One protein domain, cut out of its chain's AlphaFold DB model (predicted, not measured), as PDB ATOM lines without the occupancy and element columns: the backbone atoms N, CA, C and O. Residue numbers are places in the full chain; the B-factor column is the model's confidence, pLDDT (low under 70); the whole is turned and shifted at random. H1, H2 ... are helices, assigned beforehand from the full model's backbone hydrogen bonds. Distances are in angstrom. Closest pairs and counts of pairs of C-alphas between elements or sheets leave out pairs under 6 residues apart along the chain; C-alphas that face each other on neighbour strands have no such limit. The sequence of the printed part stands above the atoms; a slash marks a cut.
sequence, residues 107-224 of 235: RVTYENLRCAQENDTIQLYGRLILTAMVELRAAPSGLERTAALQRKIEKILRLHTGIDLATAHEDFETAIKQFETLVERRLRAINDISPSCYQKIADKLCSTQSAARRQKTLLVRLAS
ATOM      1  N   ARG A 107     187.672 148.690 116.072       50.25
ATOM      2  CA  ARG A 107     186.781 148.536 114.907       50.25
ATOM      3  C   ARG A 107     187.117 149.454 113.740       50.25
ATOM      4  O   ARG A 107     187.075 148.984 112.617       50.25
ATOM      5  N   VAL A 108     187.469 150.718 113.970       54.34
ATOM      6  CA  VAL A 108     187.698 151.682 112.870       54.34
ATOM      7  C   VAL A 108     189.046 151.435 112.184       54.34
ATOM      8  O   VAL A 108     189.151 151.427 110.959       54.34
ATOM      9  N   THR A 109     190.095 151.163 112.963       48.19
ATOM     10  CA  THR A 109     191.397 150.718 112.444       48.19
ATOM     11  C   THR A 109     191.302 149.335 111.805       48.19
ATOM     12  O   THR A 109     191.894 149.117 110.750       48.19
ATOM     13  N   TYR A 110     190.506 148.428 112.375       50.81
ATOM     14  CA  TYR A 110     190.203 147.122 111.795       50.81
ATOM     15  C   TYR A 110     189.390 147.229 110.510       50.81
ATOM     16  O   TYR A 110     189.701 146.506 109.585       50.81
ATOM     17  N   GLU A 111     188.404 148.116 110.386       52.44
ATOM     18  CA  GLU A 111     187.637 148.299 109.147       52.44
ATOM     19  C   GLU A 111     188.528 148.800 108.011       52.44
ATOM     20  O   GLU A 111     188.463 148.273 106.904       52.44
ATOM     21  N   ASN A 112     189.440 149.729 108.300       51.25
ATOM     22  CA  ASN A 112     190.422 150.197 107.322       51.25
ATOM     23  C   ASN A 112     191.435 149.097 106.944       51.25
ATOM     24  O   ASN A 112     191.719 148.894 105.762       51.25
ATOM     25  N   LEU A 113     191.935 148.332 107.923       53.38
ATOM     26  CA  LEU A 113     192.813 147.176 107.691       53.38
ATOM     27  C   LEU A 113     192.090 146.032 106.970       53.38
ATOM     28  O   LEU A 113     192.682 145.356 106.136       53.38
ATOM     29  N   ARG A 114     190.808 145.832 107.259       54.47
ATOM     30  CA  ARG A 114     189.938 144.830 106.655       54.47
ATOM     31  C   ARG A 114     189.635 145.202 105.215       54.47
ATOM     32  O   ARG A 114     189.788 144.345 104.362       54.47
ATOM     33  N   CYS A 115     189.310 146.456 104.911       53.72
ATOM     34  CA  CYS A 115     189.172 146.932 103.533       53.72
ATOM     35  C   CYS A 115     190.476 146.775 102.735       53.72
ATOM     36  O   CYS A 115     190.441 146.387 101.565       53.72
ATOM     37  N   ALA A 116     191.636 147.032 103.348       57.22
ATOM     38  CA  ALA A 116     192.934 146.803 102.710       57.22
ATOM     39  C   ALA A 116     193.196 145.302 102.460       57.22
ATOM     40  O   ALA A 116     193.500 144.906 101.337       57.22
ATOM     41  N   GLN A 117     192.973 144.452 103.466       61.59
ATOM     42  CA  GLN A 117     193.116 142.997 103.349       61.59
ATOM     43  C   GLN A 117     192.108 142.380 102.373       61.59
ATOM     44  O   GLN A 117     192.453 141.471 101.625       61.59
ATOM     45  N   GLU A 118     190.868 142.862 102.337       63.88
ATOM     46  CA  GLU A 118     189.844 142.398 101.401       63.88
ATOM     47  C   GLU A 118     190.260 142.716  99.961       63.88
ATOM     48  O   GLU A 118     190.190 141.840  99.096       63.88
ATOM     49  N   ASN A 119     190.820 143.901  99.709       66.25
ATOM     50  CA  ASN A 119     191.392 144.236  98.407       66.25
ATOM     51  C   ASN A 119     192.577 143.340  98.021       66.25
ATOM     52  O   ASN A 119     192.650 142.909  96.868       66.25
ATOM     53  N   ASP A 120     193.453 143.004  98.968       74.50
ATOM     54  CA  ASP A 120     194.561 142.074  98.735       74.50
ATOM     55  C   ASP A 120     194.065 140.647  98.453       74.50
ATOM     56  O   ASP A 120     194.601 139.956  97.583       74.50
ATOM     57  N   THR A 121     192.999 140.202  99.129       76.00
ATOM     58  CA  THR A 121     192.393 138.886  98.867       76.00
ATOM     59  C   THR A 121     191.717 138.820  97.500       76.00
ATOM     60  O   THR A 121     191.849 137.814  96.806       76.00
ATOM     61  N   ILE A 122     191.051 139.893  97.066       78.69
ATOM     62  CA  ILE A 122     190.437 139.968  95.734       78.69
ATOM     63  C   ILE A 122     191.516 139.879  94.649       78.69
ATOM     64  O   ILE A 122     191.375 139.092  93.712       78.69
ATOM     65  N   GLN A 123     192.620 140.617  94.810       76.25
ATOM     66  CA  GLN A 123     193.766 140.540  93.898       76.25
ATOM     67  C   GLN A 123     194.410 139.149  93.899       76.25
ATOM     68  O   GLN A 123     194.815 138.630  92.860       76.25
ATOM     69  N   LEU A 124     194.484 138.493  95.063       78.38
ATOM     70  CA  LEU A 124     194.977 137.121  95.153       78.38
ATOM     71  C   LEU A 124     194.114 136.159  94.323       78.38
ATOM     72  O   LEU A 124     194.661 135.304  93.625       78.38
ATOM     73  N   TYR A 125     192.786 136.304  94.354       79.00
ATOM     74  CA  TYR A 125     191.891 135.494  93.525       79.00
ATOM     75  C   TYR A 125     192.080 135.754  92.027       79.00
ATOM     76  O   TYR A 125     192.090 134.788  91.256       79.00
ATOM     77  N   GLY A 126     192.298 137.009  91.622       76.06
ATOM     78  CA  GLY A 126     192.682 137.366  90.251       76.06
ATOM     79  C   GLY A 126     193.932 136.607  89.793       76.06
ATOM     80  O   GLY A 126     193.882 135.820  88.838       76.06
ATOM     81  N   ARG A 127     195.010 136.706  90.577       77.94
ATOM     82  CA  ARG A 127     196.294 136.045  90.282       77.94
ATOM     83  C   ARG A 127     196.195 134.525  90.250       77.94
ATOM     84  O   ARG A 127     196.831 133.867  89.423       77.94
ATOM     85  N   LEU A 128     195.410 133.935  91.149       78.50
ATOM     86  CA  LEU A 128     195.182 132.489  91.188       78.50
ATOM     87  C   LEU A 128     194.488 132.004  89.911       78.50
ATOM     88  O   LEU A 128     194.893 130.988  89.333       78.50
ATOM     89  N   ILE A 129     193.477 132.737  89.445       82.25
ATOM     90  CA  ILE A 129     192.781 132.440  88.190       82.25
ATOM     91  C   ILE A 129     193.750 132.525  87.012       82.25
ATOM     92  O   ILE A 129     193.812 131.574  86.229       82.25
ATOM     93  N   LEU A 130     194.555 133.588  86.932       83.88
ATOM     94  CA  LEU A 130     195.584 133.739  85.902       83.88
ATOM     95  C   LEU A 130     196.547 132.546  85.907       83.88
ATOM     96  O   LEU A 130     196.727 131.878  84.888       83.88
ATOM     97  N   THR A 131     197.089 132.201  87.075       81.12
ATOM     98  CA  THR A 131     198.038 131.086  87.219       81.12
ATOM     99  C   THR A 131     197.412 129.758  86.785       81.12
ATOM    100  O   THR A 131     198.046 128.946  86.114       81.12
ATOM    101  N   ALA A 132     196.146 129.503  87.133       80.19
ATOM    102  CA  ALA A 132     195.456 128.291  86.697       80.19
ATOM    103  C   ALA A 132     195.208 128.244  85.188       80.19
ATOM    104  O   ALA A 132     195.323 127.170  84.606       80.19
ATOM    105  N   MET A 133     194.882 129.366  84.550       84.88
ATOM    106  CA  MET A 133     194.709 129.417  83.098       84.88
ATOM    107  C   MET A 133     196.030 129.164  82.365       84.88
ATOM    108  O   MET A 133     196.050 128.378  81.421       84.88
ATOM    109  N   VAL A 134     197.135 129.757  82.828       83.62
ATOM    110  CA  VAL A 134     198.475 129.529  82.258       83.62
ATOM    111  C   VAL A 134     198.873 128.054  82.374       83.62
ATOM    112  O   VAL A 134     199.251 127.433  81.380       83.62
ATOM    113  N   GLU A 135     198.711 127.455  83.557       80.75
ATOM    114  CA  GLU A 135     199.002 126.030  83.770       80.75
ATOM    115  C   GLU A 135     198.131 125.109  82.908       80.75
ATOM    116  O   GLU A 135     198.609 124.105  82.379       80.75
ATOM    117  N   LEU A 136     196.842 125.430  82.764       82.88
ATOM    118  CA  LEU A 136     195.944 124.649  81.921       82.88
ATOM    119  C   LEU A 136     196.330 124.757  80.452       82.88
ATOM    120  O   LEU A 136     196.266 123.746  79.764       82.88
ATOM    121  N   ARG A 137     196.766 125.933  79.990       82.31
ATOM    122  CA  ARG A 137     197.203 126.137  78.607       82.31
ATOM    123  C   ARG A 137     198.458 125.340  78.268       82.31
ATOM    124  O   ARG A 137     198.531 124.785  77.179       82.31
ATOM    125  N   ALA A 138     199.399 125.246  79.207       79.50
ATOM    126  CA  ALA A 138     200.617 124.450  79.058       79.50
ATOM    127  C   ALA A 138     200.352 122.929  79.057       79.50
ATOM    128  O   ALA A 138     201.200 122.144  78.634       79.50
ATOM    129  N   ALA A 139     199.184 122.488  79.534       77.38
ATOM    130  CA  ALA A 139     198.809 121.081  79.549       77.38
ATOM    131  C   ALA A 139     198.308 120.593  78.168       77.38
ATOM    132  O   ALA A 139     197.767 121.367  77.378       77.38
ATOM    133  N   PRO A 140     198.382 119.278  77.879       70.94
ATOM    134  CA  PRO A 140     197.716 118.696  76.711       70.94
ATOM    135  C   PRO A 140     196.210 118.997  76.742       70.94
ATOM    136  O   PRO A 140     195.592 118.933  77.811       70.94
ATOM    137  N   SER A 141     195.611 119.294  75.580       78.25
ATOM    138  CA  SER A 141     194.244 119.852  75.435       78.25
ATOM    139  C   SER A 141     194.037 121.204  76.145       78.25
ATOM    140  O   SER A 141     192.941 121.517  76.610       78.25
ATOM    141  N   GLY A 142     195.100 122.006  76.262       78.19
ATOM    142  CA  GLY A 142     195.103 123.212  77.081       78.19
ATOM    143  C   GLY A 142     194.105 124.283  76.653       78.19
ATOM    144  O   GLY A 142     193.410 124.810  77.515       78.19
ATOM    145  N   LEU A 143     193.946 124.525  75.346       82.56
ATOM    146  CA  LEU A 143     193.007 125.524  74.806       82.56
ATOM    147  C   LEU A 143     191.542 125.216  75.159       82.56
ATOM    148  O   LEU A 143     190.783 126.087  75.576       82.56
ATOM    149  N   GLU A 144     191.133 123.950  75.056       82.88
ATOM    150  CA  GLU A 144     189.772 123.543  75.419       82.88
ATOM    151  C   GLU A 144     189.533 123.665  76.927       82.88
ATOM    152  O   GLU A 144     188.451 124.061  77.377       82.88
ATOM    153  N   ARG A 145     190.550 123.329  77.730       83.88
ATOM    154  CA  ARG A 145     190.479 123.377  79.193       83.88
ATOM    155  C   ARG A 145     190.472 124.806  79.722       83.88
ATOM    156  O   ARG A 145     189.715 125.075  80.657       83.88
ATOM    157  N   THR A 146     191.247 125.714  79.129       86.44
ATOM    158  CA  THR A 146     191.204 127.146  79.458       86.44
ATOM    159  C   THR A 146     189.852 127.739  79.089       86.44
ATOM    160  O   THR A 146     189.203 128.314  79.959       86.44
ATOM    161  N   ALA A 147     189.340 127.483  77.881       86.81
ATOM    162  CA  ALA A 147     188.011 127.940  77.468       86.81
ATOM    163  C   ALA A 147     186.884 127.384  78.359       86.81
ATOM    164  O   ALA A 147     185.883 128.050  78.637       86.81
ATOM    165  N   ALA A 148     187.006 126.137  78.826       87.62
ATOM    166  CA  ALA A 148     186.046 125.546  79.757       87.62
ATOM    167  C   ALA A 148     186.120 126.176  81.157       87.62
ATOM    168  O   ALA A 148     185.080 126.355  81.797       87.62
ATOM    169  N   LEU A 149     187.320 126.500  81.651       87.75
ATOM    170  CA  LEU A 149     187.485 127.215  82.916       87.75
ATOM    171  C   LEU A 149     186.957 128.651  82.800       87.75
ATOM    172  O   LEU A 149     186.232 129.089  83.691       87.75
ATOM    173  N   GLN A 150     187.229 129.334  81.688       89.94
ATOM    174  CA  GLN A 150     186.782 130.704  81.442       89.94
ATOM    175  C   GLN A 150     185.258 130.788  81.494       89.94
ATOM    176  O   GLN A 150     184.711 131.499  82.336       89.94
ATOM    177  N   ARG A 151     184.564 129.953  80.710       89.00
ATOM    178  CA  ARG A 151     183.093 129.883  80.700       89.00
ATOM    179  C   ARG A 151     182.498 129.595  82.080       89.00
ATOM    180  O   ARG A 151     181.418 130.079  82.419       89.00
ATOM    181  N   LYS A 152     183.176 128.788  82.905       90.00
ATOM    182  CA  LYS A 152     182.728 128.516  84.281       90.00
ATOM    183  C   LYS A 152     182.876 129.735  85.181       90.00
ATOM    184  O   LYS A 152     181.957 130.006  85.949       90.00
ATOM    185  N   ILE A 153     183.997 130.445  85.095       89.06
ATOM    186  CA  ILE A 153     184.245 131.661  85.878       89.06
ATOM    187  C   ILE A 153     183.247 132.750  85.478       89.06
ATOM    188  O   ILE A 153     182.589 133.317  86.346       89.06
ATOM    189  N   GLU A 154     183.037 132.953  84.179       89.44
ATOM    190  CA  GLU A 154     182.032 133.880  83.652       89.44
ATOM    191  C   GLU A 154     180.629 133.556  84.165       89.44
ATOM    192  O   GLU A 154     179.921 134.438  84.646       89.44
ATOM    193  N   LYS A 155     180.245 132.275  84.172       89.38
ATOM    194  CA  LYS A 155     178.955 131.839  84.722       89.38
ATOM    195  C   LYS A 155     178.837 132.067  86.231       89.38
ATOM    196  O   LYS A 155     177.751 132.394  86.708       89.38
ATOM    197  N   ILE A 156     179.913 131.864  86.994       86.69
ATOM    198  CA  ILE A 156     179.928 132.080  88.450       86.69
ATOM    199  C   ILE A 156     179.773 133.569  88.770       86.69
ATOM    200  O   ILE A 156     178.969 133.923  89.627       86.69
ATOM    201  N   LEU A 157     180.497 134.423  88.049       85.62
ATOM    202  CA  LEU A 157     180.524 135.871  88.264       85.62
ATOM    203  C   LEU A 157     179.419 136.630  87.518       85.62
ATOM    204  O   LEU A 157     179.244 137.835  87.724       85.62
ATOM    205  N   ARG A 158     178.656 135.914  86.680       85.25
ATOM    206  CA  ARG A 158     177.662 136.462  85.746       85.25
ATOM    207  C   ARG A 158     178.275 137.564  84.874       85.25
ATOM    208  O   ARG A 158     177.724 138.655  84.774       85.25
ATOM    209  N   LEU A 159     179.441 137.273  84.298       83.19
ATOM    210  CA  LEU A 159     180.177 138.155  83.397       83.19
ATOM    211  C   LEU A 159     179.981 137.735  81.938       83.19
ATOM    212  O   LEU A 159     179.829 136.553  81.634       83.19
ATOM    213  N   HIS A 160     180.021 138.718  81.046       80.31
ATOM    214  CA  HIS A 160     180.206 138.530  79.611       80.31
ATOM    215  C   HIS A 160     181.438 139.335  79.224       80.31
ATOM    216  O   HIS A 160     181.382 140.560  79.204       80.31
ATOM    217  N   THR A 161     182.564 138.655  79.013       74.19
ATOM    218  CA  THR A 161     183.830 139.347  78.737       74.19
ATOM    219  C   THR A 161     184.060 139.553  77.244       74.19
ATOM    220  O   THR A 161     184.710 140.519  76.871       74.19
ATOM    221  N   GLY A 162     183.514 138.677  76.388       75.56
ATOM    222  CA  GLY A 162     183.768 138.706  74.940       75.56
ATOM    223  C   GLY A 162     185.227 138.411  74.567       75.56
ATOM    224  O   GLY A 162     185.585 138.509  73.400       75.56
ATOM    225  N   ILE A 163     186.057 138.053  75.550       80.75
ATOM    226  CA  ILE A 163     187.465 137.708  75.380       80.75
ATOM    227  C   ILE A 163     187.530 136.231  75.012       80.75
ATOM    228  O   ILE A 163     186.872 135.417  75.654       80.75
ATOM    229  N   ASP A 164     188.335 135.856  74.024       77.94
ATOM    230  CA  ASP A 164     188.602 134.449  73.741       77.94
ATOM    231  C   ASP A 164     190.021 134.080  74.186       77.94
ATOM    232  O   ASP A 164     191.006 134.454  73.553       77.94
ATOM    233  N   LEU A 165     190.134 133.344  75.296       76.38
ATOM    234  CA  LEU A 165     191.419 132.854  75.807       76.38
ATOM    235  C   LEU A 165     191.910 131.588  75.073       76.38
ATOM    236  O   LEU A 165     192.945 131.026  75.452       76.38
ATOM    237  N   ALA A 166     191.180 131.103  74.061       69.62
ATOM    238  CA  ALA A 166     191.546 129.938  73.256       69.62
ATOM    239  C   ALA A 166     192.367 130.275  71.995       69.62
ATOM    240  O   ALA A 166     192.797 129.354  71.298       69.62
ATOM    241  N   THR A 167     192.616 131.553  71.695       70.06
ATOM    242  CA  THR A 167     193.354 131.982  70.494       70.06
ATOM    243  C   THR A 167     194.870 131.779  70.615       70.06
ATOM    244  O   THR A 167     195.423 131.568  71.702       70.06
ATOM    245  N   ALA A 168     195.558 131.761  69.470       59.09
ATOM    246  CA  ALA A 168     196.964 131.393  69.352       59.09
ATOM    247  C   ALA A 168     197.907 132.543  69.762       59.09
ATOM    248  O   ALA A 168     198.111 133.512  69.047       59.09
ATOM    249  N   HIS A 169     198.504 132.353  70.935       58.28
ATOM    250  CA  HIS A 169     199.726 132.948  71.482       58.28
ATOM    251  C   HIS A 169     199.914 134.470  71.625       58.28
ATOM    252  O   HIS A 169     200.191 134.861  72.758       58.28
ATOM    253  N   GLU A 170     199.794 135.311  70.598       61.59
ATOM    254  CA  GLU A 170     200.305 136.699  70.690       61.59
ATOM    255  C   GLU A 170     199.435 137.622  71.562       61.59
ATOM    256  O   GLU A 170     199.962 138.441  72.312       61.59
ATOM    257  N   ASP A 171     198.124 137.378  71.607       73.31
ATOM    258  CA  ASP A 171     197.182 138.172  72.411       73.31
ATOM    259  C   ASP A 171     196.835 137.546  73.767       73.31
ATOM    260  O   ASP A 171     196.001 138.055  74.511       73.31
ATOM    261  N   PHE A 172     197.430 136.407  74.127       79.69
ATOM    262  CA  PHE A 172     196.966 135.684  75.312       79.69
ATOM    263  C   PHE A 172     197.355 136.365  76.622       79.69
ATOM    264  O   PHE A 172     196.556 136.397  77.553       79.69
ATOM    265  N   GLU A 173     198.574 136.900  76.718       80.25
ATOM    266  CA  GLU A 173     199.026 137.569  77.941       80.25
ATOM    267  C   GLU A 173     198.290 138.888  78.191       80.25
ATOM    268  O   GLU A 173     198.057 139.272  79.338       80.25
ATOM    269  N   THR A 174     197.898 139.584  77.129       82.06
ATOM    270  CA  THR A 174     197.075 140.791  77.214       82.06
ATOM    271  C   THR A 174     195.627 140.423  77.532       82.06
ATOM    272  O   THR A 174     195.060 140.969  78.481       82.06
ATOM    273  N   ALA A 175     195.058 139.431  76.844       82.50
ATOM    274  CA  ALA A 175     193.701 138.940  77.075       82.50
ATOM    275  C   ALA A 175     193.501 138.379  78.492       82.50
ATOM    276  O   ALA A 175     192.480 138.642  79.128       82.50
ATOM    277  N   ILE A 176     194.475 137.639  79.032       85.00
ATOM    278  CA  ILE A 176     194.374 137.060  80.378       85.00
ATOM    279  C   ILE A 176     194.465 138.124  81.474       85.00
ATOM    280  O   ILE A 176     193.727 138.038  82.452       85.00
ATOM    281  N   LYS A 177     195.303 139.155  81.293       84.00
ATOM    282  CA  LYS A 177     195.377 140.304  82.209       84.00
ATOM    283  C   LYS A 177     194.089 141.122  82.164       84.00
ATOM    284  O   LYS A 177     193.553 141.500  83.200       84.00
ATOM    285  N   GLN A 178     193.535 141.351  80.973       84.44
ATOM    286  CA  GLN A 178     192.226 141.993  80.837       84.44
ATOM    287  C   GLN A 178     191.137 141.176  81.541       84.44
ATOM    288  O   GLN A 178     190.364 141.722  82.327       84.44
ATOM    289  N   PHE A 179     191.122 139.858  81.344       85.62
ATOM    290  CA  PHE A 179     190.193 138.962  82.025       85.62
ATOM    291  C   PHE A 179     190.348 139.003  83.556       85.62
ATOM    292  O   PHE A 179     189.348 139.106  84.263       85.62
ATOM    293  N   GLU A 180     191.579 138.989  84.072       85.88
ATOM    294  CA  GLU A 180     191.885 139.141  85.501       85.88
ATOM    295  C   GLU A 180     191.291 140.438  86.060       85.88
ATOM    296  O   GLU A 180     190.515 140.392  87.015       85.88
ATOM    297  N   THR A 181     191.546 141.579  85.416       84.75
ATOM    298  CA  THR A 181     191.015 142.870  85.889       84.75
ATOM    299  C   THR A 181     189.484 142.919  85.895       84.75
ATOM    300  O   THR A 181     188.888 143.514  86.793       84.75
ATOM    301  N   LEU A 182     188.813 142.274  84.931       84.62
ATOM    302  CA  LEU A 182     187.349 142.181  84.904       84.62
ATOM    303  C   LEU A 182     186.815 141.324  86.054       84.62
ATOM    304  O   LEU A 182     185.815 141.682  86.683       84.62
ATOM    305  N   VAL A 183     187.489 140.212  86.345       86.56
ATOM    306  CA  VAL A 183     187.156 139.343  87.476       86.56
ATOM    307  C   VAL A 183     187.340 140.083  88.799       86.56
ATOM    308  O   VAL A 183     186.423 140.077  89.618       86.56
ATOM    309  N   GLU A 184     188.466 140.773  88.990       86.25
ATOM    310  CA  GLU A 184     188.743 141.562  90.196       86.25
ATOM    311  C   GLU A 184     187.711 142.672  90.403       86.25
ATOM    312  O   GLU A 184     187.133 142.786  91.485       86.25
ATOM    313  N   ARG A 185     187.410 143.452  89.354       84.19
ATOM    314  CA  ARG A 185     186.380 144.503  89.405       84.19
ATOM    315  C   ARG A 185     185.024 143.938  89.798       84.19
ATOM    316  O   ARG A 185     184.313 144.536  90.604       84.19
ATOM    317  N   ARG A 186     184.656 142.778  89.248       85.31
ATOM    318  CA  ARG A 186     183.374 142.144  89.561       85.31
ATOM    319  C   ARG A 186     183.330 141.602  90.981       85.31
ATOM    320  O   ARG A 186     182.309 141.759  91.641       85.31
ATOM    321  N   LEU A 187     184.409 140.977  91.442       84.44
ATOM    322  CA  LEU A 187     184.526 140.483  92.810       84.44
ATOM    323  C   LEU A 187     184.462 141.626  93.823       84.44
ATOM    324  O   LEU A 187     183.735 141.497  94.802       84.44
ATOM    325  N   ARG A 188     185.123 142.755  93.541       84.12
ATOM    326  CA  ARG A 188     185.028 143.970  94.359       84.12
ATOM    327  C   ARG A 188     183.598 144.497  94.417       84.12
ATOM    328  O   ARG A 188     183.052 144.606  95.502       84.12
ATOM    329  N   ALA A 189     182.938 144.663  93.269       79.62
ATOM    330  CA  ALA A 189     181.542 145.103  93.232       79.62
ATOM    331  C   ALA A 189     180.591 144.166  94.004       79.62
ATOM    332  O   ALA A 189     179.635 144.616  94.628       79.62
ATOM    333  N   ILE A 190     180.831 142.850  93.967       79.25
ATOM    334  CA  ILE A 190     180.050 141.883  94.749       79.25
ATOM    335  C   ILE A 190     180.349 142.023  96.244       79.25
ATOM    336  O   ILE A 190     179.410 141.952  97.031       79.25
ATOM    337  N   ASN A 191     181.613 142.209  96.630       83.81
ATOM    338  CA  ASN A 191     181.998 142.418  98.024       83.81
ATOM    339  C   ASN A 191     181.362 143.695  98.591       83.81
ATOM    340  O   ASN A 191     180.782 143.644  99.669       83.81
ATOM    341  N   ASP A 192     181.367 144.782  97.819       77.62
ATOM    342  CA  ASP A 192     180.794 146.073  98.215       77.62
ATOM    343  C   ASP A 192     179.266 145.997  98.408       77.62
ATOM    344  O   ASP A 192     178.718 146.615  99.316       77.62
ATOM    345  N   ILE A 193     178.561 145.213  97.579       78.62
ATOM    346  CA  ILE A 193     177.100 145.033  97.678       78.62
ATOM    347  C   ILE A 193     176.726 143.992  98.744       78.62
ATOM    348  O   ILE A 193     175.724 144.132  99.445       78.62
ATOM    349  N   SER A 194     177.465 142.883  98.815       79.31
ATOM    350  CA  SER A 194     177.138 141.739  99.664       79.31
ATOM    351  C   SER A 194     178.380 140.896  99.999       79.31
ATOM    352  O   SER A 194     178.682 139.916  99.302       79.31
ATOM    353  N   PRO A 195     179.046 141.179 101.134       77.94
ATOM    354  CA  PRO A 195     180.217 140.422 101.587       77.94
ATOM    355  C   PRO A 195     179.927 138.927 101.812       77.94
ATOM    356  O   PRO A 195     180.745 138.053 101.526       77.94
ATOM    357  N   SER A 196     178.713 138.595 102.269       76.31
ATOM    358  CA  SER A 196     178.292 137.202 102.482       76.31
ATOM    359  C   SER A 196     178.117 136.424 101.171       76.31
ATOM    360  O   SER A 196     178.333 135.210 101.127       76.31
ATOM    361  N   CYS A 197     177.738 137.106 100.088       77.81
ATOM    362  CA  CYS A 197     177.676 136.528  98.750       77.81
ATOM    363  C   CYS A 197     179.074 136.396  98.136       77.81
ATOM    364  O   CYS A 197     179.374 135.366  97.527       77.81
ATOM    365  N   TYR A 198     179.940 137.394  98.353       83.44
ATOM    366  CA  TYR A 198     181.340 137.365  97.930       83.44
ATOM    367  C   TYR A 198     182.054 136.112  98.434       83.44
ATOM    368  O   TYR A 198     182.597 135.369  97.619       83.44
ATOM    369  N   GLN A 199     181.959 135.803  99.732       81.88
ATOM    370  CA  GLN A 199     182.624 134.626 100.300       81.88
ATOM    371  C   GLN A 199     182.172 133.319  99.622       81.88
ATOM    372  O   GLN A 199     182.997 132.521  99.180       81.88
ATOM    373  N   LYS A 200     180.859 133.138  99.421       84.38
ATOM    374  CA  LYS A 200     180.304 131.957  98.727       84.38
ATOM    375  C   LYS A 200     180.796 131.841  97.284       84.38
ATOM    376  O   LYS A 200     180.975 130.737  96.763       84.38
ATOM    377  N   ILE A 201     180.957 132.974  96.609       85.62
ATOM    378  CA  ILE A 201     181.453 133.032  95.234       85.62
ATOM    379  C   ILE A 201     182.952 132.728  95.196       85.62
ATOM    380  O   ILE A 201     183.368 131.927  94.358       85.62
ATOM    381  N   ALA A 202     183.735 133.279  96.120       82.56
ATOM    382  CA  ALA A 202     185.162 133.013  96.261       82.56
ATOM    383  C   ALA A 202     185.438 131.517  96.500       82.56
ATOM    384  O   ALA A 202     186.206 130.903  95.757       82.56
ATOM    385  N   ASP A 203     184.713 130.880  97.424       82.25
ATOM    386  CA  ASP A 203     184.841 129.440  97.697       82.25
ATOM    387  C   ASP A 203     184.529 128.590  96.456       82.25
ATOM    388  O   ASP A 203     185.201 127.596  96.141       82.25
ATOM    389  N   LYS A 204     183.510 129.004  95.694       85.69
ATOM    390  CA  LYS A 204     183.114 128.342  94.449       85.69
ATOM    391  C   LYS A 204     184.159 128.520  93.348       85.69
ATOM    392  O   LYS A 204     184.385 127.574  92.584       85.69
ATOM    393  N   LEU A 205     184.807 129.680  93.263       85.38
ATOM    394  CA  LEU A 205     185.913 129.930  92.337       85.38
ATOM    395  C   LEU A 205     187.125 129.058  92.684       85.38
ATOM    396  O   LEU A 205     187.594 128.321  91.815       85.38
ATOM    397  N   CYS A 206     187.544 129.028  93.951       82.50
ATOM    398  CA  CYS A 206     188.631 128.171  94.442       82.50
ATOM    399  C   CYS A 206     188.384 126.687  94.155       82.50
ATOM    400  O   CYS A 206     189.260 125.969  93.653       82.50
ATOM    401  N   SER A 207     187.161 126.222  94.417       80.19
ATOM    402  CA  SER A 207     186.751 124.845  94.130       80.19
ATOM    403  C   SER A 207     186.801 124.540  92.632       80.19
ATOM    404  O   SER A 207     187.268 123.477  92.218       80.19
ATOM    405  N   THR A 208     186.359 125.483  91.798       84.44
ATOM    406  CA  THR A 208     186.336 125.335  90.337       84.44
ATOM    407  C   THR A 208     187.746 125.297  89.752       84.44
ATOM    408  O   THR A 208     188.037 124.432  88.923       84.44
ATOM    409  N   GLN A 209     188.631 126.179  90.217       81.81
ATOM    410  CA  GLN A 209     190.040 126.226  89.834       81.81
ATOM    411  C   GLN A 209     190.755 124.921  90.214       81.81
ATOM    412  O   GLN A 209     191.385 124.273  89.373       81.81
ATOM    413  N   SER A 210     190.584 124.479  91.462       78.31
ATOM    414  CA  SER A 210     191.157 123.228  91.969       78.31
ATOM    415  C   SER A 210     190.665 122.014  91.179       78.31
ATOM    416  O   SER A 210     191.452 121.136  90.817       78.31
ATOM    417  N   ALA A 211     189.369 121.965  90.863       77.75
ATOM    418  CA  ALA A 211     188.795 120.904  90.048       77.75
ATOM    419  C   ALA A 211     189.353 120.913  88.619       77.75
ATOM    420  O   ALA A 211     189.696 119.852  88.101       77.75
ATOM    421  N   ALA A 212     189.480 122.088  87.994       77.38
ATOM    422  CA  ALA A 212     190.015 122.221  86.641       77.38
ATOM    423  C   ALA A 212     191.468 121.738  86.551       77.38
ATOM    424  O   ALA A 212     191.796 120.985  85.633       77.38
ATOM    425  N   ARG A 213     192.309 122.061  87.541       72.38
ATOM    426  CA  ARG A 213     193.693 121.563  87.638       72.38
ATOM    427  C   ARG A 213     193.763 120.042  87.801       72.38
ATOM    428  O   ARG A 213     194.546 119.380  87.126       72.38
ATOM    429  N   ARG A 214     192.893 119.465  88.639       73.62
ATOM    430  CA  ARG A 214     192.840 118.014  88.917       73.62
ATOM    431  C   ARG A 214     192.208 117.177  87.799       73.62
ATOM    432  O   ARG A 214     192.233 115.947  87.884       73.62
ATOM    433  N   GLN A 215     191.617 117.795  86.772       68.81
ATOM    434  CA  GLN A 215     191.044 117.052  85.650       68.81
ATOM    435  C   GLN A 215     192.139 116.272  84.916       68.81
ATOM    436  O   GLN A 215     192.966 116.826  84.196       68.81
ATOM    437  N   LYS A 216     192.121 114.948  85.103       65.31
ATOM    438  CA  LYS A 216     192.944 114.011  84.339       65.31
ATOM    439  C   LYS A 216     192.508 114.055  82.880       65.31
ATOM    440  O   LYS A 216     191.307 113.977  82.602       65.31
ATOM    441  N   THR A 217     193.472 114.123  81.968       65.69
ATOM    442  CA  THR A 217     193.188 114.025  80.535       65.69
ATOM    443  C   THR A 217     192.473 112.719  80.214       65.69
ATOM    444  O   THR A 217     192.596 111.717  80.931       65.69
ATOM    445  N   LEU A 218     191.707 112.727  79.125       65.00
ATOM    446  CA  LEU A 218     190.954 111.562  78.670       65.00
ATOM    447  C   LEU A 218     191.884 110.350  78.480       65.00
ATOM    448  O   LEU A 218     191.548 109.254  78.917       65.00
ATOM    449  N   LEU A 219     193.106 110.577  77.989       62.31
ATOM    450  CA  LEU A 219     194.165 109.569  77.888       62.31
ATOM    451  C   LEU A 219     194.537 108.945  79.239       62.31
ATOM    452  O   LEU A 219     194.590 107.723  79.354       62.31
ATOM    453  N   VAL A 220     194.735 109.747  80.288       65.69
ATOM    454  CA  VAL A 220     195.080 109.234  81.627       65.69
ATOM    455  C   VAL A 220     193.905 108.473  82.250       65.69
ATOM    456  O   VAL A 220     194.098 107.458  82.930       65.69
ATOM    457  N   ARG A 221     192.666 108.925  82.005       69.19
ATOM    458  CA  ARG A 221     191.454 108.214  82.446       69.19
ATOM    459  C   ARG A 221     191.319 106.874  81.732       69.19
ATOM    460  O   ARG A 221     191.151 105.861  82.405       69.19
ATOM    461  N   LEU A 222     191.466 106.850  80.407       73.44
ATOM    462  CA  LEU A 222     191.423 105.625  79.611       73.44
ATOM    463  C   LEU A 222     192.557 104.665  79.979       73.44
ATOM    464  O   LEU A 222     192.306 103.475  80.114       73.44
ATOM    465  N   ALA A 223     193.772 105.155  80.227       74.06
ATOM    466  CA  ALA A 223     194.888 104.333  80.695       74.06
ATOM    467  C   ALA A 223     194.617 103.709  82.077       74.06
ATOM    468  O   ALA A 223     194.979 102.559  82.315       74.06
ATOM    469  N   SER A 224     193.955 104.437  82.982       74.25
ATOM    470  CA  SER A 224     193.559 103.902  84.295       74.25
ATOM    471  C   SER A 224     192.453 102.849  84.167       74.25
ATOM    472  O   SER A 224     192.491 101.837  84.860       74.25
TER     473      SER A 224
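AT A GLANCE: This is residues 107 to 224 of the 235 residues of an uncharacterized protein of Ancylostoma caninum (UniProt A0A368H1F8). Four helices, H1 to H4, run roughly along one another in an elongated bundle, with H1 and H2 at opposite corners and H3 and H4 between them. Residues 107 to 114 of H1 stick out past one end, and the short H5 lies clear of the bundle near the other. The printed part has 118 residues with five named helices in the order H1, H2, H3, H4, H5 and no named strand; the class is all helix. It is only just compact, close to loose, with a radius of gyration of the C-alphas of 15.9 A, and the C-alphas span 57 by 34 by 21 A.

HOW THE PARTS SIT: H1, residues 107 to 138, and H2, residues 142 to 157, form a helical hairpin, opposite ways at a shallow tilt of 29 degrees. They touch through residues 133 to 137 of H1 and 142 to 149 of H2 alone; the closest C-alphas, of Leu 136 and Gly 142, are 5.1 A apart. H3, residues 172 to 193, touches residues 119 to 130 of H1 alone, closest at the C-alphas of Gly 126 and Glu 180, 5.1 A apart. H1 and H3 run opposite ways at a shallow tilt of 32 degrees, only just short of steep. H2 and H3 only just touch, with 3 pairs of C-alphas within 8 A, and run the same way; the closest C-alphas are those of Leu 157 and Arg 186, at 7.0 A. H4, residues 195 to 214, makes a helical hairpin with H3, a shallow tilt of 31 degrees; the closest C-alphas, of Asn 191 and Tyr 198, are 5.1 A apart. H4 also touches H2, opposite ways at a shallow tilt of 14 degrees, the closest C-alphas being those of Leu 149 and Ala 212, at 6.7 A. It touches residues 125 to 136 of H1 alone, the same way, with the C-alphas of Ala 132 and Gln 209 closest at 6.6 A. H5, residues 218 to 224, is apart from H1, H2, H3 and H4. Every O i to N i+4 pair is within hydrogen-bond range in H1, H2, H3 and H5, and 15 of 16 are in H4.

IN THESE COORDINATES: H1 begins at C-alpha 107, (186.781, 148.536, 114.907), and is 45.4 A long. H2 is 22.3 A long, H3 31.3 A and H4 28.7 A. H5 ends at C-alpha 224, (193.559, 103.902, 84.295).

THE WHOLE: The C-alphas of Val 108 and Ala 223, the two farthest apart, are 57.7 A apart. The printed part has no cut. The link from H2 to H3, residues 158 to 171, is long. The mean pLDDT of the printed part is 76.9, with residues 107 to 119, 166, 168 to 170 and 215 to 221 under 70.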